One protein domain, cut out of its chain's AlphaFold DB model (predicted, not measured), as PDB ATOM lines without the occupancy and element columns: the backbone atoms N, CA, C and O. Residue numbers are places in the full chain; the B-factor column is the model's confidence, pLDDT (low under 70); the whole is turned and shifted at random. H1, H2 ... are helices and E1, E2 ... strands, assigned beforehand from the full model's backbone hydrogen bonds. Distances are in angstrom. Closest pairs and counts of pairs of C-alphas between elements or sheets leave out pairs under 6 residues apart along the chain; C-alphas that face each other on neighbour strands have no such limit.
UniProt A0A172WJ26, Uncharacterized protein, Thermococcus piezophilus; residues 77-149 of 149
ATOM      1  N   GLU A  77     -45.967   2.590 -16.353       97.12
ATOM      2  CA  GLU A  77     -44.597   2.480 -16.875       97.12
ATOM      3  C   GLU A  77     -43.615   2.055 -15.777       97.12
ATOM      4  O   GLU A  77     -42.737   1.218 -15.995       97.12
ATOM      5  N   VAL A  78     -43.790   2.594 -14.565       97.31
ATOM      6  CA  VAL A  78     -42.978   2.205 -13.406       97.31
ATOM      7  C   VAL A  78     -43.227   0.744 -13.043       97.31
ATOM      8  O   VAL A  78     -42.269   0.014 -12.801       97.31
ATOM      9  N   GLN A  79     -44.483   0.292 -13.040       97.94
ATOM     10  CA  GLN A  79     -44.827  -1.101 -12.740       97.94
ATOM     11  C   GLN A  79     -44.279  -2.081 -13.780       97.94
ATOM     12  O   GLN A  79     -43.663  -3.092 -13.425       97.94
ATOM     13  N   ASP A  80     -44.408  -1.747 -15.064       97.69
ATOM     14  CA  ASP A  80     -43.813  -2.525 -16.147       97.69
ATOM     15  C   ASP A  80     -42.289  -2.611 -15.986       97.69
ATOM     16  O   ASP A  80     -41.705  -3.680 -16.189       97.69
ATOM     17  N   TYR A  81     -41.633  -1.525 -15.570       97.75
ATOM     18  CA  TYR A  81     -40.198  -1.527 -15.292       97.75
ATOM     19  C   TYR A  81     -39.839  -2.400 -14.083       97.75
ATOM     20  O   TYR A  81     -38.942  -3.236 -14.187       97.75
ATOM     21  N   LEU A  82     -40.556  -2.267 -12.960       97.69
ATOM     22  CA  LEU A  82     -40.340  -3.070 -11.748       97.69
ATOM     23  C   LEU A  82     -40.464  -4.575 -12.024       97.69
ATOM     24  O   LEU A  82     -39.673  -5.354 -11.494       97.69
ATOM     25  N   SER A  83     -41.389  -4.980 -12.900       97.38
ATOM     26  CA  SER A  83     -41.599  -6.387 -13.277       97.38
ATOM     27  C   SER A  83     -40.407  -7.040 -13.995       97.38
ATOM     28  O   SER A  83     -40.296  -8.266 -14.036       97.38
ATOM     29  N   GLN A  84     -39.507  -6.229 -14.556       97.19
ATOM     30  CA  GLN A  84     -38.318  -6.688 -15.279       97.19
ATOM     31  C   GLN A  84     -37.084  -6.791 -14.375       97.19
ATOM     32  O   GLN A  84     -36.038  -7.283 -14.808       97.19
ATOM     33  N   LEU A  85     -37.173  -6.308 -13.133       97.00
ATOM     34  CA  LEU A  85     -36.038  -6.242 -12.223       97.00
ATOM     35  C   LEU A  85     -35.782  -7.592 -11.562       97.00
ATOM     36  O   LEU A  85     -36.689  -8.305 -11.143       97.00
ATOM     37  N   SER A  86     -34.503  -7.911 -11.407       97.44
ATOM     38  CA  SER A  86     -34.065  -8.951 -10.484       97.44
ATOM     39  C   SER A  86     -33.894  -8.356  -9.090       97.44
ATOM     40  O   SER A  86     -33.374  -7.246  -8.941       97.44
ATOM     41  N   VAL A  87     -34.305  -9.103  -8.067       97.62
ATOM     42  CA  VAL A  87     -34.188  -8.696  -6.665       97.62
ATOM     43  C   VAL A  87     -33.095  -9.515  -5.985       97.62
ATOM     44  O   VAL A  87     -33.152 -10.742  -5.948       97.62
ATOM     45  N   GLU A  88     -32.095  -8.825  -5.442       96.75
ATOM     46  CA  GLU A  88     -31.084  -9.412  -4.562       96.75
ATOM     47  C   GLU A  88     -31.366  -8.987  -3.118       96.75
ATOM     48  O   GLU A  88     -31.295  -7.804  -2.781       96.75
ATOM     49  N   GLU A  89     -31.663  -9.943  -2.243       95.38
ATOM     50  CA  GLU A  89     -32.026  -9.654  -0.854       95.38
ATOM     51  C   GLU A  89     -30.852  -9.810   0.103       95.38
ATOM     52  O   GLU A  89     -30.057 -10.749   0.016       95.38
ATOM     53  N   PHE A  90     -30.763  -8.898   1.069       93.12
ATOM     54  CA  PHE A  90     -29.855  -9.043   2.196       93.12
ATOM     55  C   PHE A  90     -30.432  -8.424   3.466       93.12
ATOM     56  O   PHE A  90     -31.155  -7.429   3.438       93.12
ATOM     57  N   THR A  91     -30.063  -8.991   4.610       93.81
ATOM     58  CA  THR A  91     -30.418  -8.452   5.924       93.81
ATOM     59  C   THR A  91     -29.227  -7.696   6.487       93.81
ATOM     60  O   THR A  91     -28.119  -8.230   6.582       93.81
ATOM     61  N   ASN A  92     -29.428  -6.437   6.867       88.81
ATOM     62  CA  ASN A  92     -28.364  -5.667   7.505       88.81
ATOM     63  C   ASN A  92     -28.148  -6.118   8.974       88.81
ATOM     64  O   ASN A  92     -29.005  -6.787   9.552       88.81
ATOM     65  N   PRO A  93     -27.051  -5.710   9.643       93.00
ATOM     66  CA  PRO A  93     -26.796  -6.076  11.045       93.00
ATOM     67  C   PRO A  93     -27.862  -5.614  12.054       93.00
ATOM     68  O   PRO A  93     -27.838  -6.035  13.206       93.00
ATOM     69  N   ARG A  94     -28.788  -4.736  11.645       88.44
ATOM     70  CA  ARG A  94     -29.926  -4.284  12.457       88.44
ATOM     71  C   ARG A  94     -31.174  -5.154  12.267       88.44
ATOM     72  O   ARG A  94     -32.216  -4.806  12.812       88.44
ATOM     73  N   GLY A  95     -31.084  -6.241  11.500       90.56
ATOM     74  CA  GLY A  95     -32.204  -7.140  11.223       90.56
ATOM     75  C   GLY A  95     -33.198  -6.602  10.191       90.56
ATOM     76  O   GLY A  95     -34.319  -7.091  10.134       90.56
ATOM     77  N   VAL A  96     -32.823  -5.590   9.400       90.00
ATOM     78  CA  VAL A  96     -33.697  -5.003   8.372       90.00
ATOM     79  C   VAL A  96     -33.386  -5.623   7.014       90.00
ATOM     80  O   VAL A  96     -32.229  -5.593   6.583       90.00
ATOM     81  N   THR A  97     -34.413  -6.150   6.344       94.75
ATOM     82  CA  THR A  97     -34.329  -6.642   4.962       94.75
ATOM     83  C   THR A  97     -34.185  -5.480   3.987       94.75
ATOM     84  O   THR A  97     -34.850  -4.450   4.113       94.75
ATOM     85  N   ILE A  98     -33.281  -5.632   3.028       95.44
ATOM     86  CA  ILE A  98     -33.079  -4.704   1.925       95.44
ATOM     87  C   ILE A  98     -33.121  -5.516   0.634       95.44
ATOM     88  O   ILE A  98     -32.311  -6.421   0.434       95.44
ATOM     89  N   GLN A  99     -34.047  -5.147  -0.240       97.62
ATOM     90  CA  GLN A  99     -34.177  -5.639  -1.601       97.62
ATOM     91  C   GLN A  99     -33.385  -4.709  -2.526       97.62
ATOM     92  O   GLN A  99     -33.739  -3.543  -2.727       97.62
ATOM     93  N   LYS A 100     -32.267  -5.194  -3.062       97.50
ATOM     94  CA  LYS A 100     -31.471  -4.497  -4.076       97.50
ATOM     95  C   LYS A 100     -32.077  -4.786  -5.448       97.50
ATOM     96  O   LYS A 100     -32.180  -5.941  -5.845       97.50
ATOM     97  N   LEU A 101     -32.445  -3.730  -6.167       97.50
ATOM     98  CA  LEU A 101     -33.070  -3.822  -7.481       97.50
ATOM     99  C   LEU A 101     -31.999  -3.776  -8.573       97.50
ATOM    100  O   LEU A 101     -31.172  -2.852  -8.599       97.50
ATOM    101  N   VAL A 102     -32.023  -4.769  -9.456       97.12
ATOM    102  CA  VAL A 102     -31.020  -4.971 -10.503       97.12
ATOM    103  C   VAL A 102     -31.691  -5.074 -11.870       97.12
ATOM    104  O   VAL A 102     -32.608  -5.872 -12.052       97.12
ATOM    105  N   TYR A 103     -31.201  -4.300 -12.838       96.38
ATOM    106  CA  TYR A 103     -31.598  -4.385 -14.245       96.38
ATOM    107  C   TYR A 103     -30.353  -4.635 -15.091       96.38
ATOM    108  O   TYR A 103     -29.398  -3.873 -14.999       96.38
ATOM    109  N   ASP A 104     -30.342  -5.715 -15.876       94.31
ATOM    110  CA  ASP A 104     -29.201  -6.101 -16.728       94.31
ATOM    111  C   ASP A 104     -27.837  -6.125 -15.995       94.31
ATOM    112  O   ASP A 104     -26.801  -5.719 -16.509       94.31
ATOM    113  N   GLY A 105     -27.838  -6.568 -14.731       93.62
ATOM    114  CA  GLY A 105     -26.642  -6.621 -13.879       93.62
ATOM    115  C   GLY A 105     -26.268  -5.304 -13.186       93.62
ATOM    116  O   GLY A 105     -25.443  -5.321 -12.268       93.62
ATOM    117  N   ASP A 106     -26.910  -4.189 -13.536       94.69
ATOM    118  CA  ASP A 106     -26.679  -2.885 -12.919       94.69
ATOM    119  C   ASP A 106     -27.590  -2.642 -11.710       94.69
ATOM    120  O   ASP A 106     -28.784  -2.941 -11.715       94.69
ATOM    121  N   TYR A 107     -27.033  -2.020 -10.668       94.81
ATOM    122  CA  TYR A 107     -27.818  -1.516  -9.543       94.81
ATOM    123  C   TYR A 107     -28.651  -0.307  -9.973       94.81
ATOM    124  O   TYR A 107     -28.100   0.756 -10.275       94.81
ATOM    125  N   VAL A 108     -29.974  -0.450  -9.921       96.50
ATOM    126  CA  VAL A 108     -30.917   0.611 -10.309       96.50
ATOM    127  C   VAL A 108     -31.745   1.133  -9.143       96.50
ATOM    128  O   VAL A 108     -32.352   2.192  -9.245       96.50
ATOM    129  N   GLY A 109     -31.753   0.462  -7.995       95.62
ATOM    130  CA  GLY A 109     -32.569   0.924  -6.883       95.62
ATOM    131  C   GLY A 109     -32.520   0.029  -5.665       95.62
ATOM    132  O   GLY A 109     -31.845  -0.998  -5.640       95.62
ATOM    133  N   LYS A 110     -33.256   0.434  -4.637       96.56
ATOM    134  CA  LYS A 110     -33.425  -0.373  -3.432       96.56
ATOM    135  C   LYS A 110     -34.783  -0.141  -2.798       96.56
ATOM    136  O   LYS A 110     -35.277   0.989  -2.797       96.56
ATOM    137  N   VAL A 111     -35.292  -1.186  -2.165       96.62
ATOM    138  CA  VAL A 111     -36.465  -1.169  -1.296       96.62
ATOM    139  C   VAL A 111     -36.044  -1.681   0.082       96.62
ATOM    140  O   VAL A 111     -35.262  -2.623   0.203       96.62
ATOM    141  N   VAL A 112     -36.471  -0.991   1.137       95.81
ATOM    142  CA  VAL A 112     -36.174  -1.344   2.530       95.81
ATOM    143  C   VAL A 112     -37.394  -2.033   3.117       95.81
ATOM    144  O   VAL A 112     -38.355  -1.375   3.505       95.81
ATOM    145  N   GLY A 113     -37.327  -3.354   3.182       93.44
ATOM    146  CA  GLY A 113     -38.419  -4.247   3.539       93.44
ATOM    147  C   GLY A 113     -38.408  -5.480   2.645       93.44
ATOM    148  O   GLY A 113     -37.530  -5.626   1.795       93.44
ATOM    149  N   ASP A 114     -39.371  -6.355   2.886       93.94
ATOM    150  CA  ASP A 114     -39.667  -7.531   2.072       93.94
ATOM    151  C   ASP A 114     -41.076  -7.334   1.508       93.94
ATOM    152  O   ASP A 114     -42.064  -7.746   2.116       93.94
ATOM    153  N   TYR A 115     -41.168  -6.536   0.442       95.25
ATOM    154  CA  TYR A 115     -42.435  -6.210  -0.211       95.25
ATOM    155  C   TYR A 115     -42.503  -6.888  -1.574       95.25
ATOM    156  O   TYR A 115     -41.482  -7.059  -2.246       95.25
ATOM    157  N   ASP A 116     -43.720  -7.200  -2.011       96.50
ATOM    158  CA  ASP A 116     -43.980  -7.461  -3.420       96.50
ATOM    159  C   ASP A 116     -43.898  -6.125  -4.178       96.50
ATOM    160  O   ASP A 116     -44.583  -5.158  -3.839       96.50
ATOM    161  N   LEU A 117     -43.039  -6.047  -5.201       96.75
ATOM    162  CA  LEU A 117     -42.858  -4.818  -5.980       96.75
ATOM    163  C   LEU A 117     -44.148  -4.383  -6.695       96.75
ATOM    164  O   LEU A 117     -44.325  -3.188  -6.938       96.75
ATOM    165  N   SER A 118     -45.054  -5.324  -6.985       97.31
ATOM    166  CA  SER A 118     -46.357  -5.039  -7.603       97.31
ATOM    167  C   SER A 118     -47.342  -4.326  -6.669       97.31
ATOM    168  O   SER A 118     -48.326  -3.758  -7.138       97.31
ATOM    169  N   GLU A 119     -47.064  -4.303  -5.362       97.19
ATOM    170  CA  GLU A 119     -47.862  -3.591  -4.356       97.19
ATOM    171  C   GLU A 119     -47.344  -2.166  -4.083       97.19
ATOM    172  O   GLU A 119     -47.903  -1.454  -3.249       97.19
ATOM    173  N   LEU A 120     -46.260  -1.743  -4.744       96.94
ATOM    174  CA  LEU A 120     -45.647  -0.438  -4.504       96.94
ATOM    175  C   LEU A 120     -46.276   0.665  -5.361       96.94
ATOM    176  O   LEU A 120     -46.396   0.549  -6.575       96.94
ATOM    177  N   ASP A 121     -46.576   1.799  -4.742       96.94
ATOM    178  CA  ASP A 121     -47.086   2.985  -5.427       96.94
ATOM    179  C   ASP A 121     -45.969   3.986  -5.752       96.94
ATOM    180  O   ASP A 121     -44.940   4.052  -5.073       96.94
ATOM    181  N   VAL A 122     -46.196   4.827  -6.764       96.50
ATOM    182  CA  VAL A 122     -45.317   5.962  -7.076       96.50
ATOM    183  C   VAL A 122     -45.630   7.130  -6.145       96.50
ATOM    184  O   VAL A 122     -46.736   7.665  -6.152       96.50
ATOM    185  N   TYR A 123     -44.628   7.574  -5.388       94.75
ATOM    186  CA  TYR A 123     -44.730   8.765  -4.545       94.75
ATOM    187  C   TYR A 123     -44.428  10.049  -5.318       94.75
ATOM    188  O   TYR A 123     -45.213  10.992  -5.311       94.75
ATOM    189  N   ALA A 124     -43.253  10.095  -5.944       92.50
ATOM    190  CA  ALA A 124     -42.768  11.234  -6.714       92.50
ATOM    191  C   ALA A 124     -41.623  10.785  -7.621       92.50
ATOM    192  O   ALA A 124     -40.901   9.837  -7.295       92.50
ATOM    193  N   ALA A 125     -41.415  11.500  -8.720       93.94
ATOM    194  CA  ALA A 125     -40.321  11.252  -9.644       93.94
ATOM    195  C   ALA A 125     -39.552  12.544  -9.917       93.94
ATOM    196  O   ALA A 125     -40.140  13.614 -10.055       93.94
ATOM    197  N   TYR A 126     -38.227  12.439  -9.988       92.25
ATOM    198  CA  TYR A 126     -37.353  13.587 -10.206       92.25
ATOM    199  C   TYR A 126     -36.330  13.292 -11.291       92.25
ATOM    200  O   TYR A 126     -35.719  12.220 -11.304       92.25
ATOM    201  N   GLU A 127     -36.107  14.268 -12.164       89.69
ATOM    202  CA  GLU A 127     -35.023  14.211 -13.134       89.69
ATOM    203  C   GLU A 127     -33.669  14.318 -12.417       89.69
ATOM    204  O   GLU A 127     -33.459  15.140 -11.519       89.69
ATOM    205  N   THR A 128     -32.735  13.458 -12.808       86.06
ATOM    206  CA  THR A 128     -31.349  13.466 -12.342       86.06
ATOM    207  C   THR A 128     -30.413  13.364 -13.540       86.06
ATOM    208  O   THR A 128     -30.813  12.943 -14.622       86.06
ATOM    209  N   LEU A 129     -29.122  13.642 -13.336       84.38
ATOM    210  CA  LEU A 129     -28.105  13.457 -14.381       84.38
ATOM    211  C   LEU A 129     -28.001  12.007 -14.897       84.38
ATOM    212  O   LEU A 129     -27.390  11.780 -15.936       84.38
ATOM    213  N   ASN A 130     -28.564  11.035 -14.171       84.44
ATOM    214  CA  ASN A 130     -28.473   9.608 -14.478       84.44
ATOM    215  C   ASN A 130     -29.820   8.989 -14.894       84.44
ATOM    216  O   ASN A 130     -29.915   7.763 -14.931       84.44
ATOM    217  N   GLY A 131     -30.841   9.812 -15.159       90.38
ATOM    218  CA  GLY A 131     -32.203   9.377 -15.480       90.38
ATOM    219  C   GLY A 131     -33.240   9.850 -14.460       90.38
ATOM    220  O   GLY A 131     -32.968  10.729 -13.635       90.38
ATOM    221  N   VAL A 132     -34.431   9.260 -14.501       94.06
ATOM    222  CA  VAL A 132     -35.551   9.597 -13.615       94.06
ATOM    223  C   VAL A 132     -35.482   8.745 -12.357       94.06
ATOM    224  O   VAL A 132     -35.554   7.519 -12.417       94.06
ATOM    225  N   LYS A 133     -35.354   9.381 -11.192       95.19
ATOM    226  CA  LYS A 133     -35.421   8.679  -9.910       95.19
ATOM    227  C   LYS A 133     -36.833   8.736  -9.347       95.19
ATOM    228  O   LYS A 133     -37.309   9.806  -8.972       95.19
ATOM    229  N   VAL A 134     -37.453   7.568  -9.247       96.19
ATOM    230  CA  VAL A 134     -38.821   7.362  -8.775       96.19
ATOM    231  C   VAL A 134     -38.792   6.857  -7.338       96.19
ATOM    232  O   VAL A 134     -38.128   5.866  -7.035       96.19
ATOM    233  N   PHE A 135     -39.498   7.540  -6.444       96.19
ATOM    234  CA  PHE A 135     -39.696   7.121  -5.059       96.19
ATOM    235  C   PHE A 135     -40.915   6.220  -4.955       96.19
ATOM    236  O   PHE A 135     -41.968   6.541  -5.502       96.19
ATOM    237  N   LEU A 136     -40.753   5.121  -4.226       96.44
ATOM    238  CA  LEU A 136     -41.764   4.082  -4.080       96.44
ATOM    239  C   LEU A 136     -42.334   4.097  -2.667       96.44
ATOM    240  O   LEU A 136     -41.582   4.244  -1.690       96.44
ATOM    241  N   THR A 137     -43.645   3.916  -2.562       96.81
ATOM    242  CA  THR A 137     -44.374   3.841  -1.296       96.81
ATOM    243  C   THR A 137     -45.099   2.522  -1.114       96.81
ATOM    244  O   THR A 137     -45.598   1.955  -2.075       96.81
ATOM    245  N   TYR A 138     -45.221   2.099   0.140       95.44
ATOM    246  CA  TYR A 138     -46.144   1.057   0.576       95.44
ATOM    247  C   TYR A 138     -47.049   1.642   1.660       95.44
ATOM    248  O   TYR A 138     -46.549   2.228   2.627       95.44
ATOM    249  N   GLU A 139     -48.368   1.568   1.470       94.06
ATOM    250  CA  GLU A 139     -49.364   2.164   2.381       94.06
ATOM    251  C   GLU A 139     -49.059   3.639   2.737       94.06
ATOM    252  O   GLU A 139     -49.180   4.078   3.881       94.06
ATOM    253  N   GLY A 140     -48.596   4.417   1.752       89.31
ATOM    254  CA  GLY A 140     -48.247   5.834   1.917       89.31
ATOM    255  C   GLY A 140     -46.890   6.120   2.580       89.31
ATOM    256  O   GLY A 140     -46.519   7.286   2.715       89.31
ATOM    257  N   ASN A 141     -46.118   5.097   2.959       92.50
ATOM    258  CA  ASN A 141     -44.775   5.258   3.524       92.50
ATOM    259  C   ASN A 141     -43.711   5.052   2.449       92.50
ATOM    260  O   ASN A 141     -43.751   4.051   1.743       92.50
ATOM    261  N   ILE A 142     -42.738   5.962   2.331       94.75
ATOM    262  CA  ILE A 142     -41.635   5.805   1.369       94.75
ATOM    263  C   ILE A 142     -40.742   4.652   1.827       94.75
ATOM    264  O   ILE A 142     -40.114   4.728   2.885       94.75
ATOM    265  N   VAL A 143     -40.649   3.613   1.003       95.50
ATOM    266  CA  VAL A 143     -39.884   2.391   1.301       95.50
ATOM    267  C   VAL A 143     -38.645   2.244   0.431       95.50
ATOM    268  O   VAL A 143     -37.733   1.491   0.770       95.50
ATOM    269  N   GLY A 144     -38.560   2.974  -0.679       95.31
ATOM    270  CA  GLY A 144     -37.469   2.781  -1.617       95.31
ATOM    271  C   GLY A 144     -37.452   3.761  -2.771       95.31
ATOM    272  O   GLY A 144     -38.173   4.759  -2.796       95.31
ATOM    273  N   PHE A 145     -36.581   3.465  -3.727       96.75
ATOM    274  CA  PHE A 145     -36.544   4.153  -5.006       96.75
ATOM    275  C   PHE A 145     -36.040   3.227  -6.110       96.75
ATOM    276  O   PHE A 145     -35.276   2.292  -5.845       96.75
ATOM    277  N   VAL A 146     -36.376   3.580  -7.346       97.06
ATOM    278  CA  VAL A 146     -35.809   3.016  -8.573       97.06
ATOM    279  C   VAL A 146     -35.335   4.144  -9.495       97.06
ATOM    280  O   VAL A 146     -35.881   5.246  -9.475       97.06
ATOM    281  N   LEU A 147     -34.262   3.906 -10.243       95.62
ATOM    282  CA  LEU A 147     -33.720   4.800 -11.259       95.62
ATOM    283  C   LEU A 147     -34.049   4.226 -12.640       95.62
ATOM    284  O   LEU A 147     -33.600   3.132 -12.969       95.62
ATOM    285  N   MET A 148     -34.802   4.983 -13.431       94.12
ATOM    286  CA  MET A 148     -35.202   4.641 -14.796       94.12
ATOM    287  C   MET A 148     -34.385   5.467 -15.793       94.12
ATOM    288  O   MET A 148     -34.135   6.653 -15.555       94.12
ATOM    289  N   LYS A 149     -33.938   4.833 -16.880       87.31
ATOM    290  CA  LYS A 149     -33.117   5.436 -17.939       87.31
ATOM    291  C   LYS A 149     -33.832   5.382 -19.277       87.31
ATOM    292  O   LYS A 149     -34.490   4.351 -19.523       87.31
TER     293      LYS A 149
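AT A GLANCE: This is residues 77 to 149 of the 149 residues of an uncharacterized protein of Thermococcus piezophilus (UniProt A0A172WJ26). One strongly twisted sheet of six strands makes a wall, built of two meanders, in which each strand is the antiparallel neighbour of the one before: E1 E2 E3 and E4 E5 E6, joined where E3 and E6 run side by side. The short helix H1 lies over one face. The 73 printed residues hold one named helix and six named strands, in the order H1 E1 E2 E3 E4 E5 E6; the sheet runs E1 E2 E3 E6 E5 E4, all antiparallel, and the class is mostly strand. The whole is compact, with a radius of gyration of the C-alphas of 11.7 A and spans of 32 by 29 by 21 A.

HOW THE PARTS SIT: Look first between E3, residues 106 to 112, and E6, residues 141 to 148: N 112 and O 143 are within hydrogen-bond range at 2.8 A. Beyond E3 come E2, residues 97 to 103, with N 99 and O 111 at 2.8 A, and the edge strand E1, residues 86 to 91, with N 88 and O 100 at 2.9 A. Beyond E6 come E5, residues 131 to 138, with N 134 and O 146 at 2.8 A, and the edge strand E4, residues 121 to 128, with N 123 and O 135 at 2.9 A. E3 E4 E5 E6 form a Greek key, a meander whose last strand is also the antiparallel neighbour of the strand before it. H1, residues 77 to 82, is on the sheet at a height of 7.8 A, only just over E5 with 3 of its 6 C-alphas, and runs across the strands at 75 degrees to E5 on the local plane. In H1 every O i to N i+4 pair is within hydrogen-bond range.

IN THESE COORDINATES: Find C-alpha 77 at (-44.597, 2.480, -16.875), where H1 begins. E5 measures 22.8 A, E4 20.1 A with a bend of 52 degrees at residue 124, and E6 20.7 A to C-alpha 148 at (-35.202, 4.641, -14.796).

THE WHOLE: The C-alphas of Glu 77 and Pro 93, the two farthest apart, are 34.2 A apart. The printed part has no cut, no link is long, and no printed residue is under pLDDT 70.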